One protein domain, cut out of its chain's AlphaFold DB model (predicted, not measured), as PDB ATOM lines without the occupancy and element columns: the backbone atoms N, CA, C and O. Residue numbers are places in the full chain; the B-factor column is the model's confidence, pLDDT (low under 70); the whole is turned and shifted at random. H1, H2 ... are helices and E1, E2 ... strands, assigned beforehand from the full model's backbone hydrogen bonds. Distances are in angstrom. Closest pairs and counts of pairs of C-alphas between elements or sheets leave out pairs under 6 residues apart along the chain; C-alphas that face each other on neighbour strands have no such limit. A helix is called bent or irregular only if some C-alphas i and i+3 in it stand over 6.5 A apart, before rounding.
ATOM      1  N   PRO A   8     138.693 192.614 191.523       94.00
ATOM      2  CA  PRO A   8     137.994 191.670 192.397       94.00
ATOM      3  C   PRO A   8     136.501 191.543 192.075       94.00
ATOM      4  O   PRO A   8     135.949 190.455 192.139       94.00
ATOM      5  N   SER A   9     135.835 192.640 191.694       95.44
ATOM      6  CA  SER A   9     134.421 192.585 191.301       95.44
ATOM      7  C   SER A   9     134.229 191.866 189.968       95.44
ATOM      8  O   SER A   9     133.276 191.104 189.834       95.44
ATOM      9  N   HIS A  10     135.143 192.076 189.019       96.06
ATOM     10  CA  HIS A  10     135.177 191.331 187.764       96.06
ATOM     11  C   HIS A  10     135.345 189.825 188.010       96.06
ATOM     12  O   HIS A  10     134.526 189.032 187.559       96.06
ATOM     13  N   ASP A  11     136.363 189.440 188.782       94.19
ATOM     14  CA  ASP A  11     136.707 188.038 189.032       94.19
ATOM     15  C   ASP A  11     135.627 187.312 189.865       94.19
ATOM     16  O   ASP A  11     135.452 186.106 189.727       94.19
ATOM     17  N   LEU A  12     134.848 188.046 190.673       95.06
ATOM     18  CA  LEU A  12     133.665 187.540 191.386       95.06
ATOM     19  C   LEU A  12     132.380 187.517 190.530       95.06
ATOM     20  O   LEU A  12     131.302 187.239 191.052       95.06
ATOM     21  N   GLY A  13     132.450 187.862 189.242       97.00
ATOM     22  CA  GLY A  13     131.294 187.855 188.339       97.00
ATOM     23  C   GLY A  13     130.304 189.006 188.553       97.00
ATOM     24  O   GLY A  13     129.218 189.002 187.973       97.00
ATOM     25  N   ARG A  14     130.653 190.039 189.332       97.31
ATOM     26  CA  ARG A  14     129.833 191.254 189.510       97.31
ATOM     27  C   ARG A  14     129.994 192.196 188.313       97.31
ATOM     28  O   ARG A  14     130.360 193.362 188.477       97.31
ATOM     29  N   ILE A  15     129.720 191.688 187.111       96.56
ATOM     30  CA  ILE A  15     130.044 192.345 185.838       96.56
ATOM     31  C   ILE A  15     129.370 193.714 185.713       96.56
ATOM     32  O   ILE A  15     130.049 194.674 185.377       96.56
ATOM     33  N   ASN A  16     128.095 193.855 186.091       97.31
ATOM     34  CA  ASN A  16     127.404 195.152 186.032       97.31
ATOM     35  C   ASN A  16     128.107 196.222 186.879       97.31
ATOM     36  O   ASN A  16     128.336 197.335 186.418       97.31
ATOM     37  N   TYR A  17     128.499 195.869 188.108       96.12
ATOM     38  CA  TYR A  17     129.212 196.788 188.994       96.12
ATOM     39  C   TYR A  17     130.603 197.121 188.445       96.12
ATOM     40  O   TYR A  17     131.004 198.283 188.441       96.12
ATOM     41  N   PHE A  18     131.326 196.108 187.963       96.69
ATOM     42  CA  PHE A  18     132.616 196.290 187.305       96.69
ATOM     43  C   PHE A  18     132.512 197.268 186.126       96.69
ATOM     44  O   PHE A  18     133.253 198.252 186.106       96.69
ATOM     45  N   SER A  19     131.569 197.054 185.204       95.44
ATOM     46  CA  SER A  19     131.383 197.903 184.025       95.44
ATOM     47  C   SER A  19     131.072 199.343 184.416       95.44
ATOM     48  O   SER A  19     131.763 200.246 183.963       95.44
ATOM     49  N   THR A  20     130.136 199.567 185.345       96.00
ATOM     50  CA  THR A  20     129.797 200.919 185.820       96.00
ATOM     51  C   THR A  20     131.004 201.653 186.414       96.00
ATOM     52  O   THR A  20     131.222 202.832 186.130       96.00
ATOM     53  N   VAL A  21     131.818 200.974 187.231       95.25
ATOM     54  CA  VAL A  21     133.019 201.582 187.829       95.25
ATOM     55  C   VAL A  21     134.058 201.922 186.759       95.25
ATOM     56  O   VAL A  21     134.662 202.997 186.811       95.25
ATOM     57  N   MET A  22     134.265 201.024 185.798       95.38
ATOM     58  CA  MET A  22     135.258 201.187 184.738       95.38
ATOM     59  C   MET A  22     134.866 202.265 183.730       95.38
ATOM     60  O   MET A  22     135.691 203.117 183.410       95.38
ATOM     61  N   GLU A  23     133.611 202.282 183.283       94.69
ATOM     62  CA  GLU A  23     133.071 203.312 182.390       94.69
ATOM     63  C   GLU A  23     133.200 204.694 183.025       94.69
ATOM     64  O   GLU A  23     133.801 205.589 182.435       94.69
ATOM     65  N   SER A  24     132.773 204.841 184.285       95.31
ATOM     66  CA  SER A  24     132.911 206.103 185.016       95.31
ATOM     67  C   SER A  24     134.369 206.568 185.122       95.31
ATOM     68  O   SER A  24     134.661 207.760 184.983       95.31
ATOM     69  N   LEU A  25     135.309 205.645 185.358       95.38
ATOM     70  CA  LEU A  25     136.735 205.963 185.392       95.38
ATOM     71  C   LEU A  25     137.233 206.439 184.021       95.38
ATOM     72  O   LEU A  25     137.885 207.482 183.943       95.38
ATOM     73  N   PHE A  26     136.939 205.690 182.963       95.19
ATOM     74  CA  PHE A  26     137.406 205.982 181.613       95.19
ATOM     75  C   PHE A  26     136.796 207.259 181.045       95.19
ATOM     76  O   PHE A  26     137.525 208.063 180.473       95.19
ATOM     77  N   ASP A  27     135.510 207.513 181.270       95.06
ATOM     78  CA  ASP A  27     134.855 208.741 180.818       95.06
ATOM     79  C   ASP A  27     135.485 209.977 181.442       95.06
ATOM     80  O   ASP A  27     135.786 210.945 180.746       95.06
ATOM     81  N   ARG A  28     135.793 209.922 182.737       94.75
ATOM     82  CA  ARG A  28     136.526 211.000 183.404       94.75
ATOM     83  C   ARG A  28     137.923 211.196 182.820       94.75
ATOM     84  O   ARG A  28     138.343 212.330 182.628       94.75
ATOM     85  N   LEU A  29     138.660 210.117 182.549       95.19
ATOM     86  CA  LEU A  29     139.987 210.226 181.932       95.19
ATOM     87  C   LEU A  29     139.898 210.870 180.538       95.19
ATOM     88  O   LEU A  29     140.676 211.778 180.250       95.19
ATOM     89  N   ARG A  30     138.895 210.502 179.724       94.75
ATOM     90  CA  ARG A  30     138.627 211.140 178.421       94.75
ATOM     91  C   ARG A  30     138.281 212.620 178.566       94.75
ATOM     92  O   ARG A  30     138.812 213.438 177.825       94.75
ATOM     93  N   GLN A  31     137.438 212.977 179.535       95.75
ATOM     94  CA  GLN A  31     137.072 214.374 179.818       95.75
ATOM     95  C   GLN A  31     138.283 215.233 180.203       95.75
ATOM     96  O   GLN A  31     138.304 216.427 179.923       95.75
ATOM     97  N   HIS A  32     139.304 214.627 180.811       95.38
ATOM     98  CA  HIS A  32     140.571 215.287 181.118       95.38
ATOM     99  C   HIS A  32     141.581 215.265 179.959       95.38
ATOM    100  O   HIS A  32     142.710 215.714 180.142       95.38
ATOM    101  N   GLY A  33     141.202 214.760 178.782       96.50
ATOM    102  CA  GLY A  33     142.080 214.687 177.614       96.50
ATOM    103  C   GLY A  33     143.218 213.678 177.762       96.50
ATOM    104  O   GLY A  33     144.243 213.823 177.104       96.50
ATOM    105  N   VAL A  34     143.075 212.678 178.638       96.38
ATOM    106  CA  VAL A  34     144.084 211.627 178.801       96.38
ATOM    107  C   VAL A  34     144.025 210.681 177.605       96.38
ATOM    108  O   VAL A  34     142.973 210.115 177.321       96.38
ATOM    109  N   ASP A  35     145.162 210.468 176.943       96.50
ATOM    110  CA  ASP A  35     145.316 209.484 175.864       96.50
ATOM    111  C   ASP A  35     146.048 208.209 176.318       96.50
ATOM    112  O   ASP A  35     145.810 207.123 175.790       96.50
ATOM    113  N   THR A  36     146.902 208.329 177.337       96.25
ATOM    114  CA  THR A  36     147.836 207.294 177.773       96.25
ATOM    115  C   THR A  36     147.709 207.069 179.271       96.25
ATOM    116  O   THR A  36     147.791 208.002 180.070       96.25
ATOM    117  N   ILE A  37     147.547 205.808 179.670       95.50
ATOM    118  CA  ILE A  37     147.468 205.395 181.071       95.50
ATOM    119  C   ILE A  37     148.711 204.573 181.406       95.50
ATOM    120  O   ILE A  37     148.887 203.453 180.918       95.50
ATOM    121  N   LEU A  38     149.552 205.122 182.284       95.00
ATOM    122  CA  LEU A  38     150.703 204.417 182.836       95.00
ATOM    123  C   LEU A  38     150.295 203.640 184.092       95.00
ATOM    124  O   LEU A  38     149.776 204.209 185.053       95.00
ATOM    125  N   THR A  39     150.545 202.333 184.107       95.56
ATOM    126  CA  THR A  39     150.164 201.450 185.219       95.56
ATOM    127  C   THR A  39     151.386 200.872 185.921       95.56
ATOM    128  O   THR A  39     152.227 200.240 185.283       95.56
ATOM    129  N   ALA A  40     151.445 201.011 187.247       93.88
ATOM    130  CA  ALA A  40     152.436 200.330 188.088       93.88
ATOM    131  C   ALA A  40     151.926 198.992 188.653       93.88
ATOM    132  O   ALA A  40     152.699 198.066 188.880       93.88
ATOM    133  N   CYS A  41     150.612 198.875 188.864       94.38
ATOM    134  CA  CYS A  41     149.990 197.650 189.357       94.38
ATOM    135  C   CYS A  41     149.753 196.663 188.197       94.38
ATOM    136  O   CYS A  41     149.081 197.035 187.230       94.38
ATOM    137  N   PRO A  42     150.216 195.402 188.295       94.00
ATOM    138  CA  PRO A  42     150.064 194.405 187.233       94.00
ATOM    139  C   PRO A  42     148.592 194.039 186.986       94.00
ATOM    140  O   PRO A  42     148.193 193.826 185.847       94.00
ATOM    141  N   SER A  43     147.752 194.042 188.025       94.88
ATOM    142  CA  SER A  43     146.307 193.843 187.869       94.88
ATOM    143  C   SER A  43     145.633 195.014 187.158       94.88
ATOM    144  O   SER A  43     144.780 194.788 186.307       94.88
ATOM    145  N   CYS A  44     146.021 196.259 187.460       95.88
ATOM    146  CA  CYS A  44     145.514 197.416 186.719       95.88
ATOM    147  C   CYS A  44     145.955 197.361 185.257       95.88
ATOM    148  O   CYS A  44     145.129 197.610 184.388       95.88
ATOM    149  N   HIS A  45     147.215 196.993 184.993       96.50
ATOM    150  CA  HIS A  45     147.712 196.814 183.631       96.50
ATOM    151  C   HIS A  45     146.859 195.799 182.868       96.50
ATOM    152  O   HIS A  45     146.309 196.131 181.828       96.50
ATOM    153  N   GLN A  46     146.660 194.603 183.431       95.50
ATOM    154  CA  GLN A  46     145.827 193.566 182.823       95.50
ATOM    155  C   GLN A  46     144.408 194.070 182.519       95.50
ATOM    156  O   GLN A  46     143.952 193.968 181.383       95.50
ATOM    157  N   MET A  47     143.714 194.633 183.513       96.44
ATOM    158  CA  MET A  47     142.330 195.080 183.325       96.44
ATOM    159  C   MET A  47     142.234 196.234 182.327       96.44
ATOM    160  O   MET A  47     141.351 196.251 181.478       96.44
ATOM    161  N   PHE A  48     143.126 197.218 182.395       96.69
ATOM    162  CA  PHE A  48     143.051 198.359 181.488       96.69
ATOM    163  C   PHE A  48     143.431 197.957 180.066       96.69
ATOM    164  O   PHE A  48     142.719 198.329 179.143       96.69
ATOM    165  N   SER A  49     144.442 197.109 179.882       95.56
ATOM    166  CA  SER A  49     144.784 196.568 178.561       95.56
ATOM    167  C   SER A  49     143.631 195.781 177.925       95.56
ATOM    168  O   SER A  49     143.518 195.757 176.703       95.56
ATOM    169  N   SER A  50     142.753 195.162 178.724       95.75
ATOM    170  CA  SER A  50     141.579 194.442 178.213       95.75
ATOM    171  C   SER A  50     140.340 195.315 177.985       95.75
ATOM    172  O   SER A  50     139.561 195.013 177.086       95.75
ATOM    173  N   TYR A  51     140.128 196.368 178.784       96.31
ATOM    174  CA  TYR A  51     138.839 197.080 178.828       96.31
ATOM    175  C   TYR A  51     138.914 198.584 178.520       96.31
ATOM    176  O   TYR A  51     137.887 199.196 178.238       96.31
ATOM    177  N   ALA A  52     140.095 199.205 178.554       94.69
ATOM    178  CA  ALA A  52     140.272 200.642 178.329       94.69
ATOM    179  C   ALA A  52     140.341 200.989 176.833       94.69
ATOM    180  O   ALA A  52     141.311 201.580 176.357       94.69
ATOM    181  N   ALA A  53     139.312 200.617 176.070       92.38
ATOM    182  CA  ALA A  53     139.266 200.900 174.641       92.38
ATOM    183  C   ALA A  53     139.413 202.412 174.367       92.38
ATOM    184  O   ALA A  53     138.723 203.249 174.964       92.38
ATOM    185  N   GLY A  54     140.326 202.742 173.449       93.81
ATOM    186  CA  GLY A  54     140.660 204.117 173.073       93.81
ATOM    187  C   GLY A  54     141.790 204.760 173.884       93.81
ATOM    188  O   GLY A  54     142.154 205.888 173.574       93.81
ATOM    189  N   PHE A  55     142.362 204.066 174.872       97.00
ATOM    190  CA  PHE A  55     143.560 204.516 175.583       97.00
ATOM    191  C   PHE A  55     144.790 203.713 175.170       97.00
ATOM    192  O   PHE A  55     144.718 202.505 174.937       97.00
ATOM    193  N   THR A  56     145.945 204.369 175.171       97.31
ATOM    194  CA  THR A  56     147.243 203.694 175.133       97.31
ATOM    195  C   THR A  56     147.592 203.236 176.545       97.31
ATOM    196  O   THR A  56     147.764 204.057 177.445       97.31
ATOM    197  N   ILE A  57     147.697 201.928 176.771       96.44
ATOM    198  CA  ILE A  57     148.043 201.375 178.086       96.44
ATOM    199  C   ILE A  57     149.508 200.974 178.091       96.44
ATOM    200  O   ILE A  57     149.946 200.212 177.233       96.44
ATOM    201  N   ARG A  58     150.267 201.484 179.064       95.31
ATOM    202  CA  ARG A  58     151.695 201.187 179.206       95.31
ATOM    203  C   ARG A  58     152.026 200.793 180.627       95.31
ATOM    204  O   ARG A  58     151.486 201.336 181.592       95.31
ATOM    205  N   SER A  59     152.935 199.840 180.770       95.31
ATOM    206  CA  SER A  59     153.489 199.522 182.078       95.31
ATOM    207  C   SER A  59     154.563 200.534 182.466       95.31
ATOM    208  O   SER A  59     155.391 200.908 181.635       95.31
ATOM    209  N   ILE A  60     154.633 200.911 183.746       94.50
ATOM    210  CA  ILE A  60     155.730 201.750 184.258       94.50
ATOM    211  C   ILE A  60     157.104 201.134 183.965       94.50
ATOM    212  O   ILE A  60     158.073 201.852 183.746       94.50
ATOM    213  N   TYR A  61     157.195 199.801 183.893       93.38
ATOM    214  CA  TYR A  61     158.452 199.113 183.617       93.38
ATOM    215  C   TYR A  61     158.976 199.384 182.201       93.38
ATOM    216  O   TYR A  61     160.190 199.400 182.007       93.38
ATOM    217  N   GLU A  62     158.104 199.651 181.222       92.50
ATOM    218  CA  GLU A  62     158.539 200.089 179.888       92.50
ATOM    219  C   GLU A  62     159.262 201.438 179.948       92.50
ATOM    220  O   GLU A  62     160.333 201.588 179.354       92.50
ATOM    221  N   ASP A  63     158.698 202.398 180.685       90.12
ATOM    222  CA  ASP A  63     159.257 203.746 180.838       90.12
ATOM    223  C   ASP A  63     160.535 203.740 181.671       90.12
ATOM    224  O   ASP A  63     161.541 204.347 181.294       90.12
ATOM    225  N   LEU A  64     160.540 202.992 182.774       90.19
ATOM    226  CA  LEU A  64     161.720 202.826 183.619       90.19
ATOM    227  C   LEU A  64     162.893 202.250 182.822       90.19
ATOM    228  O   LEU A  64     164.006 202.781 182.862       90.19
ATOM    229  N   ARG A  65     162.645 201.215 182.013       87.75
ATOM    230  CA  ARG A  65     163.647 200.638 181.111       87.75
ATOM    231  C   ARG A  65     164.161 201.657 180.088       87.75
ATOM    232  O   ARG A  65     165.375 201.752 179.874       87.75
ATOM    233  N   ALA A  66     163.263 202.445 179.491       87.31
ATOM    234  CA  ALA A  66     163.611 203.490 178.524       87.31
ATOM    235  C   ALA A  66     164.477 204.615 179.128       87.31
ATOM    236  O   ALA A  66     165.157 205.323 178.390       87.31
ATOM    237  N   GLY A  67     164.557 204.720 180.459       80.19
ATOM    238  CA  GLY A  67     165.324 205.754 181.158       80.19
ATOM    239  C   GLY A  67     164.465 206.899 181.690       80.19
ATOM    240  O   GLY A  67     165.004 207.959 181.978       80.19
ATOM    241  N   GLY A  68     163.154 206.685 181.849       72.50
ATOM    242  CA  GLY A  68     162.228 207.665 182.423       72.50
ATOM    243  C   GLY A  68     162.483 208.002 183.898       72.50
ATOM    244  O   GLY A  68     161.893 208.946 184.412       72.50
ATOM    245  N   ALA A  69     163.373 207.274 184.580       69.19
ATOM    246  CA  ALA A  69     163.843 207.611 185.919       69.19
ATOM    247  C   ALA A  69     165.375 207.575 185.971       69.19
ATOM    248  O   ALA A  69     165.994 206.569 185.618       69.19
ATOM    249  N   ALA A  70     165.980 208.664 186.445       66.38
ATOM    250  CA  ALA A  70     167.381 208.678 186.835       66.38
ATOM    251  C   ALA A  70     167.491 208.098 188.250       66.38
ATOM    252  O   ALA A  70     167.097 208.752 189.214       66.38
ATOM    253  N   ILE A  71     168.015 206.878 188.387       68.44
ATOM    254  CA  ILE A  71     168.451 206.399 189.702       68.44
ATOM    255  C   ILE A  71     169.849 206.992 189.945       68.44
ATOM    256  O   ILE A  71     170.748 206.738 189.139       68.44
ATOM    257  N   PRO A  72     170.048 207.788 191.017       62.28
ATOM    258  CA  PRO A  72     171.276 208.562 191.231       62.28
ATOM    259  C   PRO A  72     172.550 207.719 191.339       62.28
ATOM    260  O   PRO A  72     173.646 208.220 191.096       62.28
ATOM    261  N   THR A  73     172.415 206.440 191.692       69.19
ATOM    262  CA  THR A  73     173.543 205.584 192.054       69.19
ATOM    263  C   THR A  73     173.412 204.229 191.379       69.19
ATOM    264  O   THR A  73     172.425 203.519 191.565       69.19
ATOM    265  N   LYS A  74     174.438 203.843 190.614       75.31
ATOM    266  CA  LYS A  74     174.614 202.441 190.225       75.31
ATOM    267  C   LYS A  74     175.025 201.656 191.468       75.31
ATOM    268  O   LYS A  74     175.937 202.077 192.175       75.31
ATOM    269  N   THR A  75     174.362 200.537 191.719       83.06
ATOM    270  CA  THR A  75     174.667 199.619 192.827       83.06
ATOM    271  C   THR A  75     175.188 198.291 192.276       83.06
ATOM    272  O   THR A  75     175.166 198.076 191.070       83.06
ATOM    273  N   SER A  76     175.689 197.409 193.137       86.44
ATOM    274  CA  SER A  76     176.033 196.017 192.806       86.44
ATOM    275  C   SER A  76     175.330 195.016 193.724       86.44
ATOM    276  O   SER A  76     175.777 193.877 193.862       86.44
ATOM    277  N   GLU A  77     174.267 195.459 194.395       92.00
ATOM    278  CA  GLU A  77     173.468 194.633 195.294       92.00
ATOM    279  C   GLU A  77     172.813 193.466 194.553       92.00
ATOM    280  O   GLU A  77     172.381 193.583 193.400       92.00
ATOM    281  N   ASN A  78     172.742 192.328 195.242       94.31
ATOM    282  CA  ASN A  78     171.983 191.180 194.774       94.31
ATOM    283  C   ASN A  78     170.517 191.371 195.160       94.31
ATOM    284  O   ASN A  78     170.217 191.652 196.318       94.31
ATOM    285  N   VAL A  79     169.613 191.183 194.203       95.00
ATOM    286  CA  VAL A  79     168.166 191.271 194.429       95.00
ATOM    287  C   VAL A  79     167.481 190.050 193.843       95.00
ATOM    288  O   VAL A  79     167.835 189.606 192.752       95.00
ATOM    289  N   ALA A  80     166.489 189.521 194.551       94.50
ATOM    290  CA  ALA A  80     165.570 188.544 193.990       94.50
ATOM    291  C   ALA A  80     164.389 189.281 193.353       94.50
ATOM    292  O   ALA A  80     163.773 190.134 193.994       94.50
ATOM    293  N   LEU A  81     164.074 188.963 192.097       94.31
ATOM    294  CA  LEU A  81     162.904 189.517 191.424       94.31
ATOM    295  C   LEU A  81     161.734 188.536 191.526       94.31
ATOM    296  O   LEU A  81     161.833 187.397 191.077       94.31
ATOM    297  N   HIS A  82     160.618 188.994 192.088       94.19
ATOM    298  CA  HIS A  82     159.353 188.266 192.070       94.19
ATOM    299  C   HIS A  82     158.481 188.762 190.912       94.19
ATOM    300  O   HIS A  82     158.109 189.935 190.874       94.19
ATOM    301  N   ASP A  83     158.127 187.873 189.980       95.12
ATOM    302  CA  ASP A  83     157.186 188.198 188.909       95.12
ATOM    303  C   ASP A  83     155.740 188.099 189.422       95.12
ATOM    304  O   ASP A  83     155.328 187.025 189.863       95.12
ATOM    305  N   PRO A  84     154.915 189.157 189.327       94.19
ATOM    306  CA  PRO A  84     153.532 189.075 189.778       94.19
ATOM    307  C   PRO A  84     152.716 188.059 188.974       94.19
ATOM    308  O   PRO A  84     152.784 188.016 187.743       94.19
ATOM    309  N   CYS A  85     151.848 187.304 189.653       93.62
ATOM    310  CA  CYS A  85     150.982 186.314 189.007       93.62
ATOM    311  C   CYS A  85     150.062 186.922 187.928       93.62
ATOM    312  O   CYS A  85     149.828 186.295 186.896       93.62
ATOM    313  N   ALA A  86     149.603 188.166 188.114       93.62
ATOM    314  CA  ALA A  86     148.776 188.887 187.142       93.62
ATOM    315  C   ALA A  86     149.514 189.211 185.825       93.62
ATOM    316  O   ALA A  86     148.872 189.366 184.791       93.62
ATOM    317  N   SER A  87     150.849 189.259 185.846       94.31
ATOM    318  CA  SER A  87     151.713 189.444 184.672       94.31
ATOM    319  C   SER A  87     152.522 188.182 184.337       94.31
ATOM    320  O   SER A  87     153.527 188.262 183.637       94.31
ATOM    321  N   ARG A  88     152.104 186.995 184.813       94.94
ATOM    322  CA  ARG A  88     152.808 185.706 184.609       94.94
ATOM    323  C   ARG A  88     153.109 185.400 183.139       94.94
ATOM    324  O   ARG A  88     154.127 184.783 182.831       94.94
ATOM    325  N   PHE A  89     152.221 185.807 182.239       94.69
ATOM    326  CA  PHE A  89     152.359 185.564 180.802       94.69
ATOM    327  C   PHE A  89     152.730 186.820 180.009       94.69
ATOM    328  O   PHE A  89     152.853 186.758 178.787       94.69
ATOM    329  N   ASP A  90     152.969 187.939 180.694       94.75
ATOM    330  CA  ASP A  90     153.427 189.176 180.075       94.75
ATOM    331  C   ASP A  90     154.960 189.213 180.044       94.75
ATOM    332  O   ASP A  90     155.632 189.731 180.941       94.75
ATOM    333  N   ARG A  91     155.524 188.636 178.978       94.81
ATOM    334  CA  ARG A  91     156.981 188.583 178.783       94.81
ATOM    335  C   ARG A  91     157.608 189.968 178.650       94.81
ATOM    336  O   ARG A  91     158.792 190.118 178.943       94.81
ATOM    337  N   LEU A  92     156.854 190.962 178.180       93.88
ATOM    338  CA  LEU A  92     157.386 192.301 177.972       93.88
ATOM    339  C   LEU A  92     157.603 192.991 179.318       93.88
ATOM    340  O   LEU A  92     158.705 193.470 179.574       93.88
ATOM    341  N   ILE A  93     156.610 192.961 180.212       94.94
ATOM    342  CA  ILE A  93     156.757 193.479 181.580       94.94
ATOM    343  C   ILE A  93     157.897 192.768 182.316       94.94
ATOM    344  O   ILE A  93     158.771 193.431 182.880       94.94
ATOM    345  N   GLN A  94     157.926 191.433 182.255       95.69
ATOM    346  CA  GLN A  94     158.962 190.606 182.883       95.69
ATOM    347  C   GLN A  94     160.369 190.984 182.411       95.69
ATOM    348  O   GLN A  94     161.287 191.156 183.222       95.69
ATOM    349  N   LYS A  95     160.546 191.150 181.096       95.88
ATOM    350  CA  LYS A  95     161.811 191.567 180.490       95.88
ATOM    351  C   LYS A  95     162.189 192.987 180.907       95.88
ATOM    352  O   LYS A  95     163.331 193.225 181.292       95.88
ATOM    353  N   ASN A  96     161.241 193.916 180.856       95.50
ATOM    354  CA  ASN A  96     161.489 195.326 181.135       95.50
ATOM    355  C   ASN A  96     161.944 195.558 182.581       95.50
ATOM    356  O   ASN A  96     162.892 196.312 182.801       95.50
ATOM    357  N   ALA A  97     161.335 194.870 183.551       94.69
ATOM    358  CA  ALA A  97     161.747 194.933 184.954       94.69
ATOM    359  C   ALA A  97     163.195 194.443 185.151       94.69
ATOM    360  O   ALA A  97     164.005 195.112 185.797       94.69
ATOM    361  N   ARG A  98     163.559 193.314 184.527       94.94
ATOM    362  CA  ARG A  98     164.922 192.757 184.581       94.94
ATOM    363  C   ARG A  98     165.950 193.674 183.930       94.94
ATOM    364  O   ARG A  98     167.016 193.903 184.498       94.94
ATOM    365  N   GLU A  99     165.652 194.190 182.739       94.12
ATOM    366  CA  GLU A  99     166.541 195.115 182.027       94.12
ATOM    367  C   GLU A  99     166.745 196.411 182.811       94.12
ATOM    368  O   GLU A  99     167.872 196.896 182.900       94.12
ATOM    369  N   PHE A 100     165.682 196.935 183.427       92.69
ATOM    370  CA  PHE A 100     165.771 198.098 184.298       92.69
ATOM    371  C   PHE A 100     166.724 197.857 185.476       92.69
ATOM    372  O   PHE A 100     167.634 198.657 185.681       92.69
ATOM    373  N   LEU A 101     166.578 196.744 186.202       92.69
ATOM    374  CA  LEU A 101     167.468 196.406 187.319       92.69
ATOM    375  C   LEU A 101     168.928 196.253 186.858       92.69
ATOM    376  O   LEU A 101     169.826 196.884 187.417       92.69
ATOM    377  N   LYS A 102     169.171 195.496 185.779       91.75
ATOM    378  CA  LYS A 102     170.522 195.292 185.225       91.75
ATOM    379  C   LYS A 102     171.176 196.603 184.779       91.75
ATOM    380  O   LYS A 102     172.352 196.825 185.057       91.75
ATOM    381  N   LYS A 103     170.423 197.502 184.132       90.31
ATOM    382  CA  LYS A 103     170.906 198.829 183.699       90.31
ATOM    383  C   LYS A 103     171.390 199.688 184.874       90.31
ATOM    384  O   LYS A 103     172.308 200.491 184.701       90.31
ATOM    385  N   HIS A 104     170.819 199.485 186.060       90.06
ATOM    386  CA  HIS A 104     171.182 200.186 187.294       90.06
ATOM    387  C   HIS A 104     172.199 199.427 188.165       90.06
ATOM    388  O   HIS A 104     172.518 199.866 189.268       90.06
ATOM    389  N   GLY A 105     172.774 198.339 187.640       91.75
ATOM    390  CA  GLY A 105     173.897 197.613 188.239       91.75
ATOM    391  C   GLY A 105     173.509 196.483 189.199       91.75
ATOM    392  O   GLY A 105     174.383 195.745 189.655       91.75
ATOM    393  N   TYR A 106     172.215 196.275 189.449       93.00
ATOM    394  CA  TYR A 106     171.750 195.170 190.283       93.00
ATOM    395  C   TYR A 106     172.114 193.808 189.683       93.00
ATOM    396  O   TYR A 106     171.965 193.562 188.479       93.00
ATOM    397  N   ARG A 107     172.515 192.883 190.553       94.06
ATOM    398  CA  ARG A 107     172.676 191.466 190.225       94.06
ATOM    399  C   ARG A 107     171.361 190.752 190.522       94.06
ATOM    400  O   ARG A 107     171.046 190.453 191.670       94.06
ATOM    401  N   VAL A 108     170.567 190.528 189.479       94.62
ATOM    402  CA  VAL A 108     169.260 189.874 189.614       94.62
ATOM    403  C   VAL A 108     169.459 188.368 189.781       94.62
ATOM    404  O   VAL A 108     169.926 187.698 188.862       94.62
ATOM    405  N   HIS A 109     169.104 187.854 190.955       93.81
ATOM    406  CA  HIS A 109     168.964 186.433 191.231       93.81
ATOM    407  C   HIS A 109     167.543 185.997 190.858       93.81
ATOM    408  O   HIS A 109     166.572 186.505 191.417       93.81
ATOM    409  N   GLU A 110     167.419 185.063 189.919       94.62
ATOM    410  CA  GLU A 110     166.128 184.490 189.533       94.62
ATOM    411  C   GLU A 110     165.752 183.379 190.526       94.62
ATOM    412  O   GLU A 110     166.490 182.396 190.638       94.62
ATOM    413  N   PRO A 111     164.633 183.499 191.262       91.88
ATOM    414  CA  PRO A 111     164.123 182.400 192.077       91.88
ATOM    415  C   PRO A 111     163.768 181.178 191.214       91.88
ATOM    416  O   PRO A 111     163.484 181.310 190.023       91.88
ATOM    417  N   GLU A 112     163.687 179.994 191.831       93.38
ATOM    418  CA  GLU A 112     163.219 178.764 191.163       93.38
ATOM    419  C   GLU A 112     161.858 178.968 190.467       93.38
ATOM    420  O   GLU A 112     161.629 178.520 189.337       93.38
ATOM    421  N   HIS A 113     160.978 179.716 191.133       94.00
ATOM    422  CA  HIS A 113     159.645 180.072 190.672       94.00
ATOM    423  C   HIS A 113     159.621 181.496 190.102       94.00
ATOM    424  O   HIS A 113     159.196 182.441 190.766       94.00
ATOM    425  N   CYS A 114     160.063 181.649 188.856       94.69
ATOM    426  CA  CYS A 114     160.048 182.916 188.118       94.69
ATOM    427  C   CYS A 114     159.293 182.803 186.782       94.69
ATOM    428  O   CYS A 114     158.917 181.716 186.329       94.69
ATOM    429  N   GLU A 115     159.040 183.946 186.148       94.06
ATOM    430  CA  GLU A 115     158.366 184.092 184.857       94.06
ATOM    431  C   GLU A 115     157.037 183.310 184.808       94.06
ATOM    432  O   GLU A 115     156.171 183.439 185.677       94.06
ATOM    433  N   LYS A 116     156.873 182.429 183.813       95.50
ATOM    434  CA  LYS A 116     155.694 181.566 183.660       95.50
ATOM    435  C   LYS A 116     155.482 180.592 184.827       95.50
ATOM    436  O   LYS A 116     154.383 180.059 184.957       95.50
ATOM    437  N   LYS A 117     156.519 180.331 185.634       95.19
ATOM    438  CA  LYS A 117     156.481 179.456 186.816       95.19
ATOM    439  C   LYS A 117     156.249 180.232 188.117       95.19
ATOM    440  O   LYS A 117     156.243 179.612 189.174       95.19
ATOM    441  N   THR A 118     156.074 181.556 188.060       94.62
ATOM    442  CA  THR A 118     155.905 182.367 189.271       94.62
ATOM    443  C   THR A 118     154.720 181.904 190.118       94.62
ATOM    444  O   THR A 118     153.629 181.614 189.596       94.62
ATOM    445  N   MET A 119     154.930 181.858 191.431       91.81
ATOM    446  CA  MET A 119     153.905 181.508 192.409       91.81
ATOM    447  C   MET A 119     153.128 182.740 192.880       91.81
ATOM    448  O   MET A 119     153.508 183.882 192.635       91.81
ATOM    449  N   CYS A 120     151.977 182.505 193.506       90.88
ATOM    450  CA  CYS A 120     151.208 183.572 194.135       90.88
ATOM    451  C   CYS A 120     151.957 184.071 195.377       90.88
ATOM    452  O   CYS A 120     152.376 183.257 196.184       90.88
ATOM    453  N   CYS A 121     152.068 185.388 195.563       90.25
ATOM    454  CA  CYS A 121     152.614 185.974 196.792       90.25
ATOM    455  C   CYS A 121     151.605 186.032 197.956       90.25
ATOM    456  O   CYS A 121     151.929 186.537 199.021       90.25
ATOM    457  N   GLY A 122     150.352 185.611 197.738       90.25
ATOM    458  CA  GLY A 122     149.294 185.622 198.756       90.25
ATOM    459  C   GLY A 122     148.652 186.987 199.046       90.25
ATOM    460  O   GLY A 122     147.790 187.087 199.916       90.25
ATOM    461  N   GLU A 123     149.028 188.044 198.323       87.69
ATOM    462  CA  GLU A 123     148.429 189.384 198.478       87.69
ATOM    463  C   GLU A 123     147.124 189.568 197.687       87.69
ATOM    464  O   GLU A 123     146.297 190.426 197.996       87.69
ATOM    465  N   GLY A 124     146.929 188.772 196.634       87.56
ATOM    466  CA  GLY A 124     145.741 188.836 195.786       87.56
ATOM    467  C   GLY A 124     144.503 188.216 196.439       87.56
ATOM    468  O   GLY A 124     144.597 187.423 197.370       87.56
ATOM    469  N   GLY A 125     143.319 188.561 195.922       87.94
ATOM    470  CA  GLY A 125     142.073 187.849 196.242       87.94
ATOM    471  C   GLY A 125     141.639 187.894 197.710       87.94
ATOM    472  O   GLY A 125     140.828 187.069 198.109       87.94
ATOM    473  N   ALA A 126     142.172 188.830 198.504       88.81
ATOM    474  CA  ALA A 126     141.932 188.924 199.945       88.81
ATOM    475  C   ALA A 126     142.362 187.673 200.744       88.81
ATOM    476  O   ALA A 126     141.890 187.482 201.862       88.81
ATOM    477  N   VAL A 127     143.285 186.854 200.215       89.50
ATOM    478  CA  VAL A 127     143.745 185.614 200.871       89.50
ATOM    479  C   VAL A 127     144.248 185.880 202.288       89.50
ATOM    480  O   VAL A 127     143.819 185.195 203.207       89.50
ATOM    481  N   GLY A 128     145.038 186.937 202.502       87.56
ATOM    482  CA  GLY A 128     145.539 187.291 203.836       87.56
ATOM    483  C   GLY A 128     144.468 187.650 204.882       87.56
ATOM    484  O   GLY A 128     144.788 187.728 206.062       87.56
ATOM    485  N   PHE A 129     143.205 187.864 204.493       87.44
ATOM    486  CA  PHE A 129     142.095 188.040 205.444       87.44
ATOM    487  C   PHE A 129     141.452 186.715 205.870       87.44
ATOM    488  O   PHE A 129     140.696 186.695 206.838       87.44
ATOM    489  N   VAL A 130     141.723 185.631 205.140       89.56
ATOM    490  CA  VAL A 130     141.157 184.297 205.374       89.56
ATOM    491  C   VAL A 130     142.223 183.343 205.900       89.56
ATOM    492  O   VAL A 130     141.970 182.630 206.862       89.56
TER     493      VAL A 130
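This is residues 8 to 130 of the 137 residues of an uncharacterized protein of Desulfofustis sp. PB-SRB1 (UniProt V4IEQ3). Two small strand-helix-strand units, each two parallel neighbour strands with a helix between them along the chain, are strung out along the longest axis: E1, H3, E2, with the long helix H2 at one end, and E3, H5, E4 at the other end, with H4 packed on H5 between the two strand pairs. H1 makes a corner with H2, and after E4 a long link leads back to H6, which lies off to one side of the rest. The printed part has 123 residues, with six named helices and four named strands in the order H1 H2 E1 H3 E2 H4 E3 H5 E4 H6; the two sheets, E1 with E2 and E3 with E4, are parallel, and the class is mostly helix. The whole is only just loose, close to compact, with a radius of gyration of the C-alphas of 16.8 A and spans of 48 by 39 by 23 A.

Find C-alpha 8 at (137.994, 191.670, 192.397), where H1, residues 8 to 11, begins. H2, residues 15 to 31, runs 23.9 A from C-alpha 15 at (130.044, 192.345, 185.838). Next come E1, residues 36 to 39, H3, residues 42 to 51 and 14.3 A long, E2, residues 56 to 59, and H4, residues 60 to 66. Look further on for E3, residues 78 to 80, H5, residues 91 to 103 and 18.0 A long, and E4, residues 107 to 109. H6, residues 124 to 129, ends with C-alpha 129 at (142.095, 188.040, 205.444); it is irregular, with C-alphas 125 and 128 8.4 A apart.

H1 and H2 touch only at the corner, closest at the C-alphas of His 10 and Phe 18, 5.6 A apart. H2 and H3 are near each other. E1 and E2 are parallel at 24 degrees; look for N 37 and O 56, 2.8 A apart. The closest C-alphas of H3 and E2 are those of Ser 49 and Ile 57, 5.8 A. H4 and H5 touch, closest at the C-alphas of Arg 65 and Phe 100, 4.6 A, at a steep tilt of 52 degrees, the same way. The closest C-alphas of H5 and E4 are those of Lys 102 and Val 108, 7.1 A. E3 and E4 are parallel at 35 degrees, with N 109 and O 79 2.8 A apart. Both crossovers, E1 to E2 through H3 and E3 to E4 through H5, are right-handed. H1 and H6 are close but not clearly touching, with the C-alphas of Pro 8 and Gly 125 6.8 A apart. Every O i to N i+4 pair is within hydrogen-bond range in H2, H3, H4 and H5; H1 is too short for one, and H6 has 0 of 2, with 2 of 3 O i to N i+3 pairs within range.

The two C-alphas farthest apart, those of Asn 16 and Ser 76, are 49.1 A apart. The printed part has no cut. The links H4 to E3 and E4 to H6 are long. Look at residues 69 to 73 for pLDDT under 70; the mean of the printed part is 92.3.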